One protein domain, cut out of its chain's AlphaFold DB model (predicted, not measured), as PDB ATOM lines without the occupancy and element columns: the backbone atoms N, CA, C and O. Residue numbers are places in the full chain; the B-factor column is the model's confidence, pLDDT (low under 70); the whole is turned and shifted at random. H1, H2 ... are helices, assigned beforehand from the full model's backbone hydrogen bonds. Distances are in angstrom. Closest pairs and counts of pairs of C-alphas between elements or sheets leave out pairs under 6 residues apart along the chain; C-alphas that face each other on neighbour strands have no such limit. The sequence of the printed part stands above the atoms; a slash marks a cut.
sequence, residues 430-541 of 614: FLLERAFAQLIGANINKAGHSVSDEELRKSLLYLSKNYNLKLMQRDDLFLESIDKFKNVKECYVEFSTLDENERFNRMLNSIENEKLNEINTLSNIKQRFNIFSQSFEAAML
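What this domain is: This is residues 430 to 541 of the 614 residues of the protein "Nonribosomal peptide synthase" of Tissierellia bacterium S5-A11 (UniProt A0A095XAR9). A short helix, H1, sits near the middle, with the longest helix, H8, crossing it on one side and the link of residues 440 to 452 passing it on the other. H2, H3, H4 and H5 gather toward one end of the longest axis, and H6 lies toward the other end, where the short H7 is the farthest helix from the middle. The printed part has 112 residues with eight named helices, H1 to H8 in order along the chain, and no named strand; the class is all helix. The whole is compact, with a radius of gyration of the C-alphas of 14.4 A, and spans 44 by 30 by 24 A.

How they stand to each other: H8, residues 522 to 541, touches H1, residues 430 to 439, with its residues 529 to 533 alone. The closest C-alphas are those of Leu 432 and Ser 533, 6.5 A apart, and the two lines are about perpendicular at 76 degrees. With residues 522 to 526 alone, H8 touches H6, residues 500 to 509, about perpendicular at 77 degrees; the closest C-alphas, of Asn 505 and Leu 522, are 7.1 A apart. H1 and H6 are close but not clearly touching, with the C-alphas of Ala 437 and Met 507 closest at 6.5 A, and run the same way at a shallow tilt of 23 degrees. H5, residues 486 to 496, is close to H1 but not clearly touching, with the C-alphas of Phe 430 and Tyr 492 closest at 7.6 A. H4, residues 475 to 481, and H5 form a helical hairpin at a shallow tilt of 11 degrees, opposite ways; they only just touch, with 3 pairs of C-alphas within 8 A, the closest being Leu 479 and Lys 489 at 6.5 A. H2, residues 453 to 466, with its residues 455 to 459 alone, only just touches H5, also with 3 pairs, the C-alphas of Leu 456 and Val 488 being closest at 6.5 A; the lines are about perpendicular at 85 degrees. H3, residues 469 to 473, and H4 only just touch, with 3 pairs, and touch only at the corner, the C-alphas of Met 472 and Phe 478 being closest at 4.9 A. H7, residues 514 to 517, touches no helix; it is close to H6 but not clearly touching, with the C-alphas of Leu 508 and Asn 517 closest at 7.2 A. Helix packing is mostly crossed, with 1 of 4 touching pairs that have a tilt at a shallow one. Each O i to N i+4 pair is within hydrogen-bond range in H1, H4, H5, H6 and H8; H2 has 9 of 10, H3 has 0 of 1 but 1 of 2 O i to N i+3 pairs, and H7 is too short for an i+4 pair.

Where its parts are: H8 is 28.5 A from first to last C-alpha and ends at C-alpha 541 (34.125, -25.223, 37.553). H2 is 20.0 A long, H5 15.2 A, H1 14.4 A and H6 14.3 A. H1 begins at C-alpha 430 (39.182, -32.928, 20.656).

The domain as a whole: The two C-alphas farthest apart are those of Asn 466 and Lys 515, at 44.4 A. The printed part has no cut. The link from H1 to H2 is long, with 13 residues, and the other links are tight. Mean pLDDT of the printed part is 83.5; residues 470 to 471 and 512 to 521 are under 70.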
ATOM      1  N   PHE A 430      38.518 -33.535  21.815       92.38
ATOM      2  CA  PHE A 430      39.182 -32.928  20.656       92.38
ATOM      3  C   PHE A 430      39.531 -31.455  20.883       92.38
ATOM      4  O   PHE A 430      40.565 -30.970  20.420       92.38
ATOM      5  N   LEU A 431      38.673 -30.730  21.602       92.38
ATOM      6  CA  LEU A 431      38.917 -29.331  21.936       92.38
ATOM      7  C   LEU A 431      40.019 -29.191  22.993       92.38
ATOM      8  O   LEU A 431      40.849 -28.287  22.887       92.38
ATOM      9  N   LEU A 432      40.053 -30.086  23.982       91.81
ATOM     10  CA  LEU A 432      41.115 -30.138  24.988       91.81
ATOM     11  C   LEU A 432      42.457 -30.512  24.350       91.81
ATOM     12  O   LEU A 432      43.456 -29.854  24.629       91.81
ATOM     13  N   GLU A 433      42.485 -31.489  23.440       93.50
ATOM     14  CA  GLU A 433      43.677 -31.855  22.664       93.50
ATOM     15  C   GLU A 433      44.199 -30.658  21.854       93.50
ATOM     16  O   GLU A 433      45.396 -30.372  21.894       93.50
ATOM     17  N   ARG A 434      43.312 -29.885  21.201       93.19
ATOM     18  CA  ARG A 434      43.701 -28.657  20.486       93.19
ATOM     19  C   ARG A 434      44.295 -27.606  21.424       93.19
ATOM     20  O   ARG A 434      45.319 -27.007  21.098       93.19
ATOM     21  N   ALA A 435      43.648 -27.346  22.562       89.44
ATOM     22  CA  ALA A 435      44.125 -26.364  23.537       89.44
ATOM     23  C   ALA A 435      45.488 -26.768  24.117       89.44
ATOM     24  O   ALA A 435      46.403 -25.946  24.189       89.44
ATOM     25  N   PHE A 436      45.652 -28.047  24.451       90.19
ATOM     26  CA  PHE A 436      46.914 -28.605  24.916       90.19
ATOM     27  C   PHE A 436      48.013 -28.503  23.851       90.19
ATOM     28  O   PHE A 436      49.116 -28.049  24.154       90.19
ATOM     29  N   ALA A 437      47.701 -28.832  22.592       87.81
ATOM     30  CA  ALA A 437      48.618 -28.673  21.468       87.81
ATOM     31  C   ALA A 437      49.109 -27.219  21.341       87.81
ATOM     32  O   ALA A 437      50.306 -26.990  21.154       87.81
ATOM     33  N   GLN A 438      48.219 -26.229  21.514       84.38
ATOM     34  CA  GLN A 438      48.612 -24.813  21.506       84.38
ATOM     35  C   GLN A 438      49.592 -24.515  22.644       84.38
ATOM     36  O   GLN A 438      50.624 -23.892  22.403       84.38
ATOM     37  N   LEU A 439      49.319 -25.006  23.857       80.81
ATOM     38  CA  LEU A 439      50.160 -24.768  25.035       80.81
ATOM     39  C   LEU A 439      51.571 -25.339  24.911       80.81
ATOM     40  O   LEU A 439      52.531 -24.677  25.302       80.81
ATOM     41  N   ILE A 440      51.717 -26.538  24.350       77.50
ATOM     42  CA  ILE A 440      53.034 -27.171  24.184       77.50
ATOM     43  C   ILE A 440      53.789 -26.685  22.935       77.50
ATOM     44  O   ILE A 440      54.886 -27.167  22.658       77.50
ATOM     45  N   GLY A 441      53.223 -25.736  22.179       77.69
ATOM     46  CA  GLY A 441      53.841 -25.169  20.977       77.69
ATOM     47  C   GLY A 441      53.773 -26.077  19.745       77.69
ATOM     48  O   GLY A 441      54.578 -25.925  18.826       77.69
ATOM     49  N   ALA A 442      52.835 -27.024  19.715       84.62
ATOM     50  CA  ALA A 442      52.590 -27.875  18.560       84.62
ATOM     51  C   ALA A 442      51.948 -27.073  17.414       84.62
ATOM     52  O   ALA A 442      51.120 -26.178  17.624       84.62
ATOM     53  N   ASN A 443      52.297 -27.407  16.171       87.75
ATOM     54  CA  ASN A 443      51.638 -26.815  15.015       87.75
ATOM     55  C   ASN A 443      50.245 -27.438  14.844       87.75
ATOM     56  O   ASN A 443      50.099 -28.552  14.352       87.75
ATOM     57  N   ILE A 444      49.220 -26.677  15.217       90.31
ATOM     58  CA  ILE A 444      47.821 -27.120  15.296       90.31
ATOM     59  C   ILE A 444      47.284 -27.712  13.989       90.31
ATOM     60  O   ILE A 444      46.588 -28.725  14.012       90.31
ATOM     61  N   ASN A 445      47.664 -27.130  12.849       90.00
ATOM     62  CA  ASN A 445      47.266 -27.645  11.541       90.00
ATOM     63  C   ASN A 445      47.935 -28.993  11.248       90.00
ATOM     64  O   ASN A 445      47.260 -29.932  10.834       90.00
ATOM     65  N   LYS A 446      49.246 -29.116  11.501       89.25
ATOM     66  CA  LYS A 446      49.986 -30.382  11.337       89.25
ATOM     67  C   LYS A 446      49.524 -31.458  12.333       89.25
ATOM     68  O   LYS A 446      49.547 -32.635  11.993       89.25
ATOM     69  N   ALA A 447      49.076 -31.058  13.523       89.38
ATOM     70  CA  ALA A 447      48.505 -31.950  14.529       89.38
ATOM     71  C   ALA A 447      47.131 -32.517  14.123       89.38
ATOM     72  O   ALA A 447      46.683 -33.485  14.726       89.38
ATOM     73  N   GLY A 448      46.485 -31.967  13.085       89.88
ATOM     74  CA  GLY A 448      45.218 -32.462  12.533       89.88
ATOM     75  C   GLY A 448      44.023 -31.533  12.742       89.88
ATOM     76  O   GLY A 448      42.944 -31.818  12.232       89.88
ATOM     77  N   HIS A 449      44.192 -30.398  13.427       92.06
ATOM     78  CA  HIS A 449      43.108 -29.438  13.620       92.06
ATOM     79  C   HIS A 449      43.190 -28.290  12.599       92.06
ATOM     80  O   HIS A 449      43.623 -27.181  12.914       92.06
ATOM     81  N   SER A 450      42.742 -28.556  11.373       90.81
ATOM     82  CA  SER A 450      42.852 -27.655  10.213       90.81
ATOM     83  C   SER A 450      41.969 -26.398  10.264       90.81
ATOM     84  O   SER A 450      42.165 -25.473   9.475       90.81
ATOM     85  N   VAL A 451      40.993 -26.341  11.175       93.44
ATOM     86  CA  VAL A 451      40.080 -25.198  11.306       93.44
ATOM     87  C   VAL A 451      40.748 -23.981  11.957       93.44
ATOM     88  O   VAL A 451      41.561 -24.107  12.881       93.44
ATOM     89  N   SER A 452      40.383 -22.779  11.501       91.56
ATOM     90  CA  SER A 452      40.894 -21.527  12.067       91.56
ATOM     91  C   SER A 452      40.342 -21.253  13.473       91.56
ATOM     92  O   SER A 452      39.209 -21.619  13.797       91.56
ATOM     93  N   ASP A 453      41.125 -20.559  14.307       90.56
ATOM     94  CA  ASP A 453      40.694 -20.184  15.662       90.56
ATOM     95  C   ASP A 453      39.435 -19.305  15.643       90.56
ATOM     96  O   ASP A 453      38.558 -19.456  16.490       90.56
ATOM     97  N   GLU A 454      39.302 -18.416  14.653       90.56
ATOM     98  CA  GLU A 454      38.145 -17.525  14.534       90.56
ATOM     99  C   GLU A 454      36.853 -18.288  14.208       90.56
ATOM    100  O   GLU A 454      35.816 -18.040  14.833       90.56
ATOM    101  N   GLU A 455      36.893 -19.215  13.247       91.44
ATOM    102  CA  GLU A 455      35.729 -20.035  12.889       91.44
ATOM    103  C   GLU A 455      35.331 -20.962  14.037       91.44
ATOM    104  O   GLU A 455      34.148 -21.031  14.391       91.44
ATOM    105  N   LEU A 456      36.311 -21.622  14.661       92.38
ATOM    106  CA  LEU A 456      36.057 -22.507  15.790       92.38
ATOM    107  C   LEU A 456      35.454 -21.727  16.963       92.38
ATOM    108  O   LEU A 456      34.399 -22.113  17.466       92.38
ATOM    109  N   ARG A 457      36.018 -20.571  17.326       90.75
ATOM    110  CA  ARG A 457      35.478 -19.711  18.391       90.75
ATOM    111  C   ARG A 457      34.036 -19.283  18.125       90.75
ATOM    112  O   ARG A 457      33.204 -19.339  19.031       90.75
ATOM    113  N   LYS A 458      33.703 -18.890  16.886       89.88
ATOM    114  CA  LYS A 458      32.320 -18.546  16.495       89.88
ATOM    115  C   LYS A 458      31.369 -19.727  16.687       89.88
ATOM    116  O   LYS A 458      30.261 -19.527  17.190       89.88
ATOM    117  N   SER A 459      31.801 -20.938  16.334       90.88
ATOM    118  CA  SER A 459      30.994 -22.144  16.536       90.88
ATOM    119  C   SER A 459      30.758 -22.437  18.022       90.88
ATOM    120  O   SER A 459      29.611 -22.600  18.429       90.88
ATOM    121  N   LEU A 460      31.792 -22.365  18.868       89.69
ATOM    122  CA  LEU A 460      31.674 -22.600  20.314       89.69
ATOM    123  C   LEU A 460      30.790 -21.548  21.007       89.69
ATOM    124  O   LEU A 460      29.971 -21.878  21.867       89.69
ATOM    125  N   LEU A 461      30.882 -20.278  20.597       87.88
ATOM    126  CA  LEU A 461      29.999 -19.212  21.087       87.88
ATOM    127  C   LEU A 461      28.536 -19.423  20.680       87.88
ATOM    128  O   LEU A 461      27.629 -19.046  21.422       87.88
ATOM    129  N   TYR A 462      28.285 -20.004  19.507       88.38
ATOM    130  CA  TYR A 462      26.935 -20.378  19.101       88.38
ATOM    131  C   TYR A 462      26.431 -21.575  19.916       88.38
ATOM    132  O   TYR A 462      25.316 -21.529  20.435       88.38
ATOM    133  N   LEU A 463      27.243 -22.622  20.069       87.44
ATOM    134  CA  LEU A 463      26.864 -23.827  20.807       87.44
ATOM    135  C   LEU A 463      26.559 -23.530  22.279       87.44
ATOM    136  O   LEU A 463      25.498 -23.916  22.764       87.44
ATOM    137  N   SER A 464      27.413 -22.751  22.947       83.50
ATOM    138  CA  SER A 464      27.229 -22.358  24.355       83.50
ATOM    139  C   SER A 464      25.951 -21.564  24.630       83.50
ATOM    140  O   SER A 464      25.459 -21.576  25.755       83.50
ATOM    141  N   LYS A 465      25.380 -20.896  23.620       85.38
ATOM    142  CA  LYS A 465      24.112 -20.159  23.745       85.38
ATOM    143  C   LYS A 465      22.877 -21.004  23.451       85.38
ATOM    144  O   LYS A 465      21.800 -20.669  23.930       85.38
ATOM    145  N   ASN A 466      23.010 -22.037  22.621       84.69
ATOM    146  CA  ASN A 466      21.864 -22.749  22.049       84.69
ATOM    147  C   ASN A 466      21.690 -24.174  22.588       84.69
ATOM    148  O   ASN A 466      20.664 -24.792  22.317       84.69
ATOM    149  N   TYR A 467      22.661 -24.699  23.336       80.44
ATOM    150  CA  TYR A 467      22.645 -26.086  23.787       80.44
ATOM    151  C   TYR A 467      23.184 -26.259  25.208       80.44
ATOM    152  O   TYR A 467      23.886 -25.409  25.752       80.44
ATOM    153  N   ASN A 468      22.878 -27.416  25.799       75.12
ATOM    154  CA  ASN A 468      23.408 -27.813  27.096       75.12
ATOM    155  C   ASN A 468      24.852 -28.325  26.964       75.12
ATOM    156  O   ASN A 468      25.083 -29.429  26.468       75.12
ATOM    157  N   LEU A 469      25.803 -27.539  27.471       71.62
ATOM    158  CA  LEU A 469      27.241 -27.817  27.410       71.62
ATOM    159  C   LEU A 469      27.642 -29.164  28.031       71.62
ATOM    160  O   LEU A 469      28.588 -29.788  27.560       71.62
ATOM    161  N   LYS A 470      26.901 -29.654  29.037       68.69
ATOM    162  CA  LYS A 470      27.181 -30.955  29.670       68.69
ATOM    163  C   LYS A 470      26.961 -32.137  28.725       68.69
ATOM    164  O   LYS A 470      27.616 -33.160  28.870       68.69
ATOM    165  N   LEU A 471      26.050 -32.010  27.759       63.44
ATOM    166  CA  LEU A 471      25.774 -33.075  26.789       63.44
ATOM    167  C   LEU A 471      26.846 -33.154  25.694       63.44
ATOM    168  O   LEU A 471      27.005 -34.194  25.072       63.44
ATOM    169  N   MET A 472      27.610 -32.079  25.491       72.62
ATOM    170  CA  MET A 472      28.638 -31.978  24.449       72.62
ATOM    171  C   MET A 472      30.006 -32.511  24.883       72.62
ATOM    172  O   MET A 472      30.985 -32.344  24.160       72.62
ATOM    173  N   GLN A 473      30.083 -33.155  26.051       76.75
ATOM    174  CA  GLN A 473      31.286 -33.880  26.459       76.75
ATOM    175  C   GLN A 473      31.519 -35.124  25.601       76.75
ATOM    176  O   GLN A 473      32.660 -35.522  25.387       76.75
ATOM    177  N   ARG A 474      30.442 -35.724  25.074       77.06
ATOM    178  CA  ARG A 474      30.542 -36.881  24.185       77.06
ATOM    179  C   ARG A 474      30.860 -36.452  22.756       77.06
ATOM    180  O   ARG A 474      30.212 -35.553  22.219       77.06
ATOM    181  N   ASP A 475      31.815 -37.146  22.143       82.06
ATOM    182  CA  ASP A 475      32.305 -36.836  20.797       82.06
ATOM    183  C   ASP A 475      31.205 -36.934  19.729       82.06
ATOM    184  O   ASP A 475      31.118 -36.071  18.860       82.06
ATOM    185  N   ASP A 476      30.308 -37.919  19.823       81.31
ATOM    186  CA  ASP A 476      29.184 -38.093  18.894       81.31
ATOM    187  C   ASP A 476      28.220 -36.898  18.915       81.31
ATOM    188  O   ASP A 476      27.926 -36.304  17.876       81.31
ATOM    189  N   LEU A 477      27.799 -36.481  20.110       81.44
ATOM    190  CA  LEU A 477      26.904 -35.337  20.291       81.44
ATOM    191  C   LEU A 477      27.576 -34.009  19.926       81.44
ATOM    192  O   LEU A 477      26.916 -33.103  19.409       81.44
ATOM    193  N   PHE A 478      28.884 -33.876  20.172       85.50
ATOM    194  CA  PHE A 478      29.647 -32.715  19.717       85.50
ATOM    195  C   PHE A 478      29.628 -32.620  18.186       85.50
ATOM    196  O   PHE A 478      29.258 -31.567  17.658       85.50
ATOM    197  N   LEU A 479      29.935 -33.715  17.482       86.19
ATOM    198  CA  LEU A 479      29.955 -33.769  16.016       86.19
ATOM    199  C   LEU A 479      28.583 -33.478  15.389       86.19
ATOM    200  O   LEU A 479      28.518 -32.730  14.414       86.19
ATOM    201  N   GLU A 480      27.491 -33.989  15.962       84.94
ATOM    202  CA  GLU A 480      26.125 -33.664  15.512       84.94
ATOM    203  C   GLU A 480      25.788 -32.178  15.711       84.94
ATOM    204  O   GLU A 480      25.124 -31.546  14.885       84.94
ATOM    205  N   SER A 481      26.251 -31.584  16.813       82.25
ATOM    206  CA  SER A 481      25.919 -30.198  17.154       82.25
ATOM    207  C   SER A 481      26.587 -29.160  16.245       82.25
ATOM    208  O   SER A 481      26.034 -28.077  16.025       82.25
ATOM    209  N   ILE A 482      27.747 -29.494  15.667       85.94
ATOM    210  CA  ILE A 482      28.495 -28.627  14.746       85.94
ATOM    211  C   ILE A 482      28.033 -28.745  13.288       85.94
ATOM    212  O   ILE A 482      28.645 -28.136  12.413       85.94
ATOM    213  N   ASP A 483      26.921 -29.434  13.008       85.75
ATOM    214  CA  ASP A 483      26.396 -29.660  11.651       85.75
ATOM    215  C   ASP A 483      26.212 -28.395  10.809       85.75
ATOM    216  O   ASP A 483      26.390 -28.406   9.591       85.75
ATOM    217  N   LYS A 484      25.901 -27.273  11.462       87.12
ATOM    218  CA  LYS A 484      25.738 -25.969  10.805       87.12
ATOM    219  C   LYS A 484      27.065 -25.324  10.385       87.12
ATOM    220  O   LYS A 484      27.054 -24.380   9.597       87.12
ATOM    221  N   PHE A 485      28.196 -25.808  10.892       92.31
ATOM    222  CA  PHE A 485      29.533 -25.266  10.659       92.31
ATOM    223  C   PHE A 485      30.345 -26.228   9.792       92.31
ATOM    224  O   PHE A 485      31.189 -26.965  10.293       92.31
ATOM    225  N   LYS A 486      30.103 -26.200   8.476       91.31
ATOM    226  CA  LYS A 486      30.677 -27.147   7.504       91.31
ATOM    227  C   LYS A 486      32.186 -27.390   7.687       91.31
ATOM    228  O   LYS A 486      32.582 -28.533   7.863       91.31
ATOM    229  N   ASN A 487      32.995 -26.328   7.738       92.00
ATOM    230  CA  ASN A 487      34.456 -26.431   7.885       92.00
ATOM    231  C   ASN A 487      34.874 -27.050   9.234       92.00
ATOM    232  O   ASN A 487      35.813 -27.837   9.298       92.00
ATOM    233  N   VAL A 488      34.161 -26.710  10.317       92.94
ATOM    234  CA  VAL A 488      34.418 -27.258  11.661       92.94
ATOM    235  C   VAL A 488      34.051 -28.744  11.688       92.94
ATOM    236  O   VAL A 488      34.830 -29.556  12.180       92.94
ATOM    237  N   LYS A 489      32.898 -29.112  11.110       92.19
ATOM    238  CA  LYS A 489      32.449 -30.503  10.995       92.19
ATOM    239  C   LYS A 489      33.424 -31.345  10.188       92.19
ATOM    240  O   LYS A 489      33.829 -32.395  10.664       92.19
ATOM    241  N   GLU A 490      33.807 -30.895   8.996       92.19
ATOM    242  CA  GLU A 490      34.749 -31.622   8.136       92.19
ATOM    243  C   GLU A 490      36.067 -31.899   8.873       92.19
ATOM    244  O   GLU A 490      36.501 -33.048   8.922       92.19
ATOM    245  N   CYS A 491      36.623 -30.887   9.551       92.75
ATOM    246  CA  CYS A 491      37.835 -31.030  10.357       92.75
ATOM    247  C   CYS A 491      37.695 -32.089  11.463       92.75
ATOM    248  O   CYS A 491      38.538 -32.977  11.561       92.75
ATOM    249  N   TYR A 492      36.664 -32.008  12.312       93.62
ATOM    250  CA  TYR A 492      36.565 -32.898  13.477       93.62
ATOM    251  C   TYR A 492      35.994 -34.282  13.151       93.62
ATOM    252  O   TYR A 492      36.310 -35.234  13.859       93.62
ATOM    253  N   VAL A 493      35.232 -34.437  12.063       92.06
ATOM    254  CA  VAL A 493      34.853 -35.763  11.550       92.06
ATOM    255  C   VAL A 493      36.093 -36.502  11.058       92.06
ATOM    256  O   VAL A 493      36.296 -37.645  11.453       92.06
ATOM    257  N   GLU A 494      36.955 -35.857  10.266       90.00
ATOM    258  CA  GLU A 494      38.224 -36.460   9.843       90.00
ATOM    259  C   GLU A 494      39.105 -36.787  11.057       90.00
ATOM    260  O   GLU A 494      39.584 -37.914  11.195       90.00
ATOM    261  N   PHE A 495      39.238 -35.840  11.990       91.31
ATOM    262  CA  PHE A 495      40.029 -36.018  13.210       91.31
ATOM    263  C   PHE A 495      39.527 -37.185  14.077       91.31
ATOM    264  O   PHE A 495      40.338 -37.927  14.628       91.31
ATOM    265  N   SER A 496      38.207 -37.404  14.139       91.25
ATOM    266  CA  SER A 496      37.595 -38.502  14.903       91.25
ATOM    267  C   SER A 496      37.882 -39.902  14.346       91.25
ATOM    268  O   SER A 496      37.703 -40.885  15.061       91.25
ATOM    269  N   THR A 497      38.334 -40.013  13.091       92.00
ATOM    270  CA  THR A 497      38.697 -41.313  12.495       92.00
ATOM    271  C   THR A 497      40.038 -41.852  12.999       92.00
ATOM    272  O   THR A 497      40.315 -43.039  12.840       92.00
ATOM    273  N   LEU A 498      40.859 -40.990  13.603       91.44
ATOM    274  CA  LEU A 498      42.176 -41.321  14.137       91.44
ATOM    275  C   LEU A 498      42.051 -41.845  15.566       91.44
ATOM    276  O   LEU A 498      41.360 -41.238  16.394       91.44
ATOM    277  N   ASP A 499      42.770 -42.919  15.893       91.06
ATOM    278  CA  ASP A 499      42.879 -43.354  17.283       91.06
ATOM    279  C   ASP A 499      43.675 -42.344  18.128       91.06
ATOM    280  O   ASP A 499      44.440 -41.524  17.618       91.06
ATOM    281  N   GLU A 500      43.482 -42.389  19.445       89.50
ATOM    282  CA  GLU A 500      44.090 -41.432  20.371       89.50
ATOM    283  C   GLU A 500      45.627 -41.401  20.276       89.50
ATOM    284  O   GLU A 500      46.221 -40.322  20.260       89.50
ATOM    285  N   ASN A 501      46.292 -42.557  20.163       90.56
ATOM    286  CA  ASN A 501      47.751 -42.593  20.053       90.56
ATOM    287  C   ASN A 501      48.213 -41.925  18.759       90.56
ATOM    288  O   ASN A 501      49.210 -41.203  18.771       90.56
ATOM    289  N   GLU A 502      47.500 -42.137  17.652       90.88
ATOM    290  CA  GLU A 502      47.808 -41.478  16.387       90.88
ATOM    291  C   GLU A 502      47.672 -39.954  16.499       90.88
ATOM    292  O   GLU A 502      48.568 -39.232  16.051       90.88
ATOM    293  N   ARG A 503      46.622 -39.451  17.160       92.81
ATOM    294  CA  ARG A 503      46.434 -38.005  17.383       92.81
ATOM    295  C   ARG A 503      47.568 -37.403  18.214       92.81
ATOM    296  O   ARG A 503      48.169 -36.411  17.795       92.81
ATOM    297  N   PHE A 504      47.952 -38.039  19.322       90.19
ATOM    298  CA  PHE A 504      49.093 -37.584  20.130       90.19
ATOM    299  C   PHE A 504      50.434 -37.689  19.392       90.19
ATOM    300  O   PHE A 504      51.283 -36.810  19.542       90.19
ATOM    301  N   ASN A 505      50.631 -38.705  18.550       89.19
ATOM    302  CA  ASN A 505      51.831 -38.814  17.720       89.19
ATOM    303  C   ASN A 505      51.898 -37.702  16.661       89.19
ATOM    304  O   ASN A 505      52.961 -37.121  16.446       89.19
ATOM    305  N   ARG A 506      50.774 -37.358  16.014       90.19
ATOM    306  CA  ARG A 506      50.707 -36.206  15.094       90.19
ATOM    307  C   ARG A 506      51.010 -34.898  15.819       90.19
ATOM    308  O   ARG A 506      51.759 -34.076  15.295       90.19
ATOM    309  N   MET A 507      50.483 -34.733  17.032       89.19
ATOM    310  CA  MET A 507      50.777 -33.588  17.891       89.19
ATOM    311  C   MET A 507      52.277 -33.488  18.202       89.19
ATOM    312  O   MET A 507      52.873 -32.448  17.932       89.19
ATOM    313  N   LEU A 508      52.901 -34.573  18.670       84.81
ATOM    314  CA  LEU A 508      54.342 -34.670  18.937       84.81
ATOM    315  C   LEU A 508      55.190 -34.281  17.725       84.81
ATOM    316  O   LEU A 508      56.017 -33.375  17.799       84.81
ATOM    317  N   ASN A 509      54.925 -34.914  16.584       85.69
ATOM    318  CA  ASN A 509      55.680 -34.702  15.348       85.69
ATOM    319  C   ASN A 509      55.518 -33.287  14.770       85.69
ATOM    320  O   ASN A 509      56.266 -32.886  13.878       85.69
ATOM    321  N   SER A 510      54.526 -32.532  15.242       86.56
ATOM    322  CA  SER A 510      54.269 -31.164  14.801       86.56
ATOM    323  C   SER A 510      55.023 -30.094  15.599       86.56
ATOM    324  O   SER A 510      54.970 -28.922  15.216       86.56
ATOM    325  N   ILE A 511      55.710 -30.470  16.684       82.25
ATOM    326  CA  ILE A 511      56.518 -29.567  17.509       82.25
ATOM    327  C   ILE A 511      57.844 -29.299  16.782       82.25
ATOM    328  O   ILE A 511      58.620 -30.211  16.509       82.25
ATOM    329  N   GLU A 512      58.118 -28.034  16.460       64.19
ATOM    330  CA  GLU A 512      59.246 -27.638  15.595       64.19
ATOM    331  C   GLU A 512      60.621 -27.658  16.295       64.19
ATOM    332  O   GLU A 512      61.634 -27.335  15.680       64.19
ATOM    333  N   ASN A 513      60.687 -28.028  17.577       58.09
ATOM    334  CA  ASN A 513      61.895 -27.910  18.390       58.09
ATOM    335  C   ASN A 513      62.552 -29.283  18.620       58.09
ATOM    336  O   ASN A 513      62.134 -30.044  19.493       58.09
ATOM    337  N   GLU A 514      63.606 -29.590  17.857       42.34
ATOM    338  CA  GLU A 514      64.288 -30.900  17.847       42.34
ATOM    339  C   GLU A 514      64.774 -31.362  19.236       42.34
ATOM    340  O   GLU A 514      64.728 -32.551  19.533       42.34
ATOM    341  N   LYS A 515      65.140 -30.435  20.140       36.91
ATOM    342  CA  LYS A 515      65.560 -30.755  21.522       36.91
ATOM    343  C   LYS A 515      64.424 -31.212  22.449       36.91
ATOM    344  O   LYS A 515      64.695 -31.830  23.472       36.91
ATOM    345  N   LEU A 516      63.168 -30.894  22.129       43.78
ATOM    346  CA  LEU A 516      61.992 -31.334  22.895       43.78
ATOM    347  C   LEU A 516      61.485 -32.708  22.423       43.78
ATOM    348  O   LEU A 516      60.846 -33.415  23.199       43.78
ATOM    349  N   ASN A 517      61.805 -33.113  21.191       40.31
ATOM    350  CA  ASN A 517      61.358 -34.388  20.618       40.31
ATOM    351  C   ASN A 517      62.081 -35.610  21.211       40.31
ATOM    352  O   ASN A 517      61.509 -36.694  21.216       40.31
ATOM    353  N   GLU A 518      63.287 -35.447  21.767       37.16
ATOM    354  CA  GLU A 518      64.012 -36.538  22.444       37.16
ATOM    355  C   GLU A 518      63.527 -36.798  23.887       37.16
ATOM    356  O   GLU A 518      63.701 -37.898  24.403       37.16
ATOM    357  N   ILE A 519      62.881 -35.814  24.532       43.03
ATOM    358  CA  ILE A 519      62.450 -35.869  25.948       43.03
ATOM    359  C   ILE A 519      60.952 -36.221  26.078       43.03
ATOM    360  O   ILE A 519      60.512 -36.797  27.077       43.03
ATOM    361  N   ASN A 520      60.147 -35.904  25.061       53.38
ATOM    362  CA  ASN A 520      58.703 -36.117  25.076       53.38
ATOM    363  C   ASN A 520      58.330 -37.504  24.532       53.38
ATOM    364  O   ASN A 520      57.962 -37.663  23.370       53.38
ATOM    365  N   THR A 521      58.380 -38.524  25.388       66.12
ATOM    366  CA  THR A 521      57.751 -39.813  25.070       66.12
ATOM    367  C   THR A 521      56.226 -39.671  25.031       66.12
ATOM    368  O   THR A 521      55.645 -38.819  25.709       66.12
ATOM    369  N   LEU A 522      55.552 -40.547  24.278       71.12
ATOM    370  CA  LEU A 522      54.084 -40.593  24.219       71.12
ATOM    371  C   LEU A 522      53.453 -40.700  25.621       71.12
ATOM    372  O   LEU A 522      52.429 -40.079  25.888       71.12
ATOM    373  N   SER A 523      54.096 -41.440  26.532       73.69
ATOM    374  CA  SER A 523      53.653 -41.576  27.924       73.69
ATOM    375  C   SER A 523      53.706 -40.249  28.687       73.69
ATOM    376  O   SER A 523      52.743 -39.904  29.364       73.69
ATOM    377  N   ASN A 524      54.798 -39.488  28.556       70.81
ATOM    378  CA  ASN A 524      54.971 -38.206  29.246       70.81
ATOM    379  C   ASN A 524      53.933 -37.178  28.771       70.81
ATOM    380  O   ASN A 524      53.274 -36.517  29.572       70.81
ATOM    381  N   ILE A 525      53.711 -37.086  27.459       78.38
ATOM    382  CA  ILE A 525      52.710 -36.157  26.930       78.38
ATOM    383  C   ILE A 525      51.294 -36.517  27.365       78.38
ATOM    384  O   ILE A 525      50.534 -35.612  27.706       78.38
ATOM    385  N   LYS A 526      50.948 -37.806  27.407       85.88
ATOM    386  CA  LYS A 526      49.644 -38.238  27.917       85.88
ATOM    387  C   LYS A 526      49.459 -37.877  29.388       85.88
ATOM    388  O   LYS A 526      48.422 -37.328  29.742       85.88
ATOM    389  N   GLN A 527      50.481 -38.081  30.215       83.12
ATOM    390  CA  GLN A 527      50.467 -37.652  31.616       83.12
ATOM    391  C   GLN A 527      50.243 -36.136  31.749       83.12
ATOM    392  O   GLN A 527      49.367 -35.682  32.488       83.12
ATOM    393  N   ARG A 528      50.987 -35.326  30.987       81.94
ATOM    394  CA  ARG A 528      50.827 -33.860  30.990       81.94
ATOM    395  C   ARG A 528      49.463 -33.422  30.463       81.94
ATOM    396  O   ARG A 528      48.908 -32.448  30.967       81.94
ATOM    397  N   PHE A 529      48.914 -34.137  29.484       89.56
ATOM    398  CA  PHE A 529      47.563 -33.907  28.981       89.56
ATOM    399  C   PHE A 529      46.500 -34.210  30.041       89.56
ATOM    400  O   PHE A 529      45.563 -33.433  30.179       89.56
ATOM    401  N   ASN A 530      46.655 -35.278  30.827       91.31
ATOM    402  CA  ASN A 530      45.716 -35.601  31.903       91.31
ATOM    403  C   ASN A 530      45.694 -34.500  32.974       91.31
ATOM    404  O   ASN A 530      44.622 -34.016  33.341       91.31
ATOM    405  N   ILE A 531      46.875 -34.050  33.418       89.38
ATOM    406  CA  ILE A 531      47.009 -32.930  34.367       89.38
ATOM    407  C   ILE A 531      46.390 -31.656  33.783       89.38
ATOM    408  O   ILE A 531      45.647 -30.961  34.478       89.38
ATOM    409  N   PHE A 532      46.649 -31.372  32.504       90.75
ATOM    410  CA  PHE A 532      46.054 -30.244  31.792       90.75
ATOM    411  C   PHE A 532      44.532 -30.313  31.746       90.75
ATOM    412  O   PHE A 532      43.872 -29.348  32.121       90.75
ATOM    413  N   SER A 533      43.984 -31.444  31.306       92.25
ATOM    414  CA  SER A 533      42.549 -31.666  31.149       92.25
ATOM    415  C   SER A 533      41.821 -31.406  32.465       92.25
ATOM    416  O   SER A 533      40.911 -30.576  32.527       92.25
ATOM    417  N   GLN A 534      42.317 -32.004  33.550       91.94
ATOM    418  CA  GLN A 534      41.760 -31.807  34.880       91.94
ATOM    419  C   GLN A 534      41.962 -30.376  35.407       91.94
ATOM    420  O   GLN A 534      41.038 -29.807  35.986       91.94
ATOM    421  N   SER A 535      43.127 -29.759  35.188       91.81
ATOM    422  CA  SER A 535      43.380 -28.360  35.577       91.81
ATOM    423  C   SER A 535      42.458 -27.384  34.848       91.81
ATOM    424  O   SER A 535      42.014 -26.387  35.422       91.81
ATOM    425  N   PHE A 536      42.179 -27.659  33.576       90.00
ATOM    426  CA  PHE A 536      41.315 -26.849  32.732       90.00
ATOM    427  C   PHE A 536      39.852 -26.984  33.163       90.00
ATOM    428  O   PHE A 536      39.168 -25.975  33.344       90.00
ATOM    429  N   GLU A 537      39.385 -28.213  33.396       89.88
ATOM    430  CA  GLU A 537      38.053 -28.472  33.948       89.88
ATOM    431  C   GLU A 537      37.879 -27.818  35.325       89.88
ATOM    432  O   GLU A 537      36.886 -27.125  35.555       89.88
ATOM    433  N   ALA A 538      38.871 -27.946  36.209       90.12
ATOM    434  CA  ALA A 538      38.854 -27.306  37.519       90.12
ATOM    435  C   ALA A 538      38.732 -25.782  37.417       90.12
ATOM    436  O   ALA A 538      37.881 -25.189  38.072       90.12
ATOM    437  N   ALA A 539      39.516 -25.138  36.547       89.88
ATOM    438  CA  ALA A 539      39.432 -23.694  36.327       89.88
ATOM    439  C   ALA A 539      38.061 -23.244  35.782       89.88
ATOM    440  O   ALA A 539      37.620 -22.129  36.063       89.88
ATOM    441  N   MET A 540      37.372 -24.093  35.012       85.94
ATOM    442  CA  MET A 540      36.019 -23.808  34.521       85.94
ATOM    443  C   MET A 540      34.946 -23.937  35.603       85.94
ATOM    444  O   MET A 540      33.998 -23.146  35.613       85.94
ATOM    445  N   LEU A 541      35.069 -24.947  36.467       85.75
ATOM    446  CA  LEU A 541      34.125 -25.223  37.553       85.75
ATOM    447  C   LEU A 541      34.347 -24.326  38.771       85.75
ATOM    448  O   LEU A 541      33.442 -24.184  39.589       85.75
TER     449      LEU A 541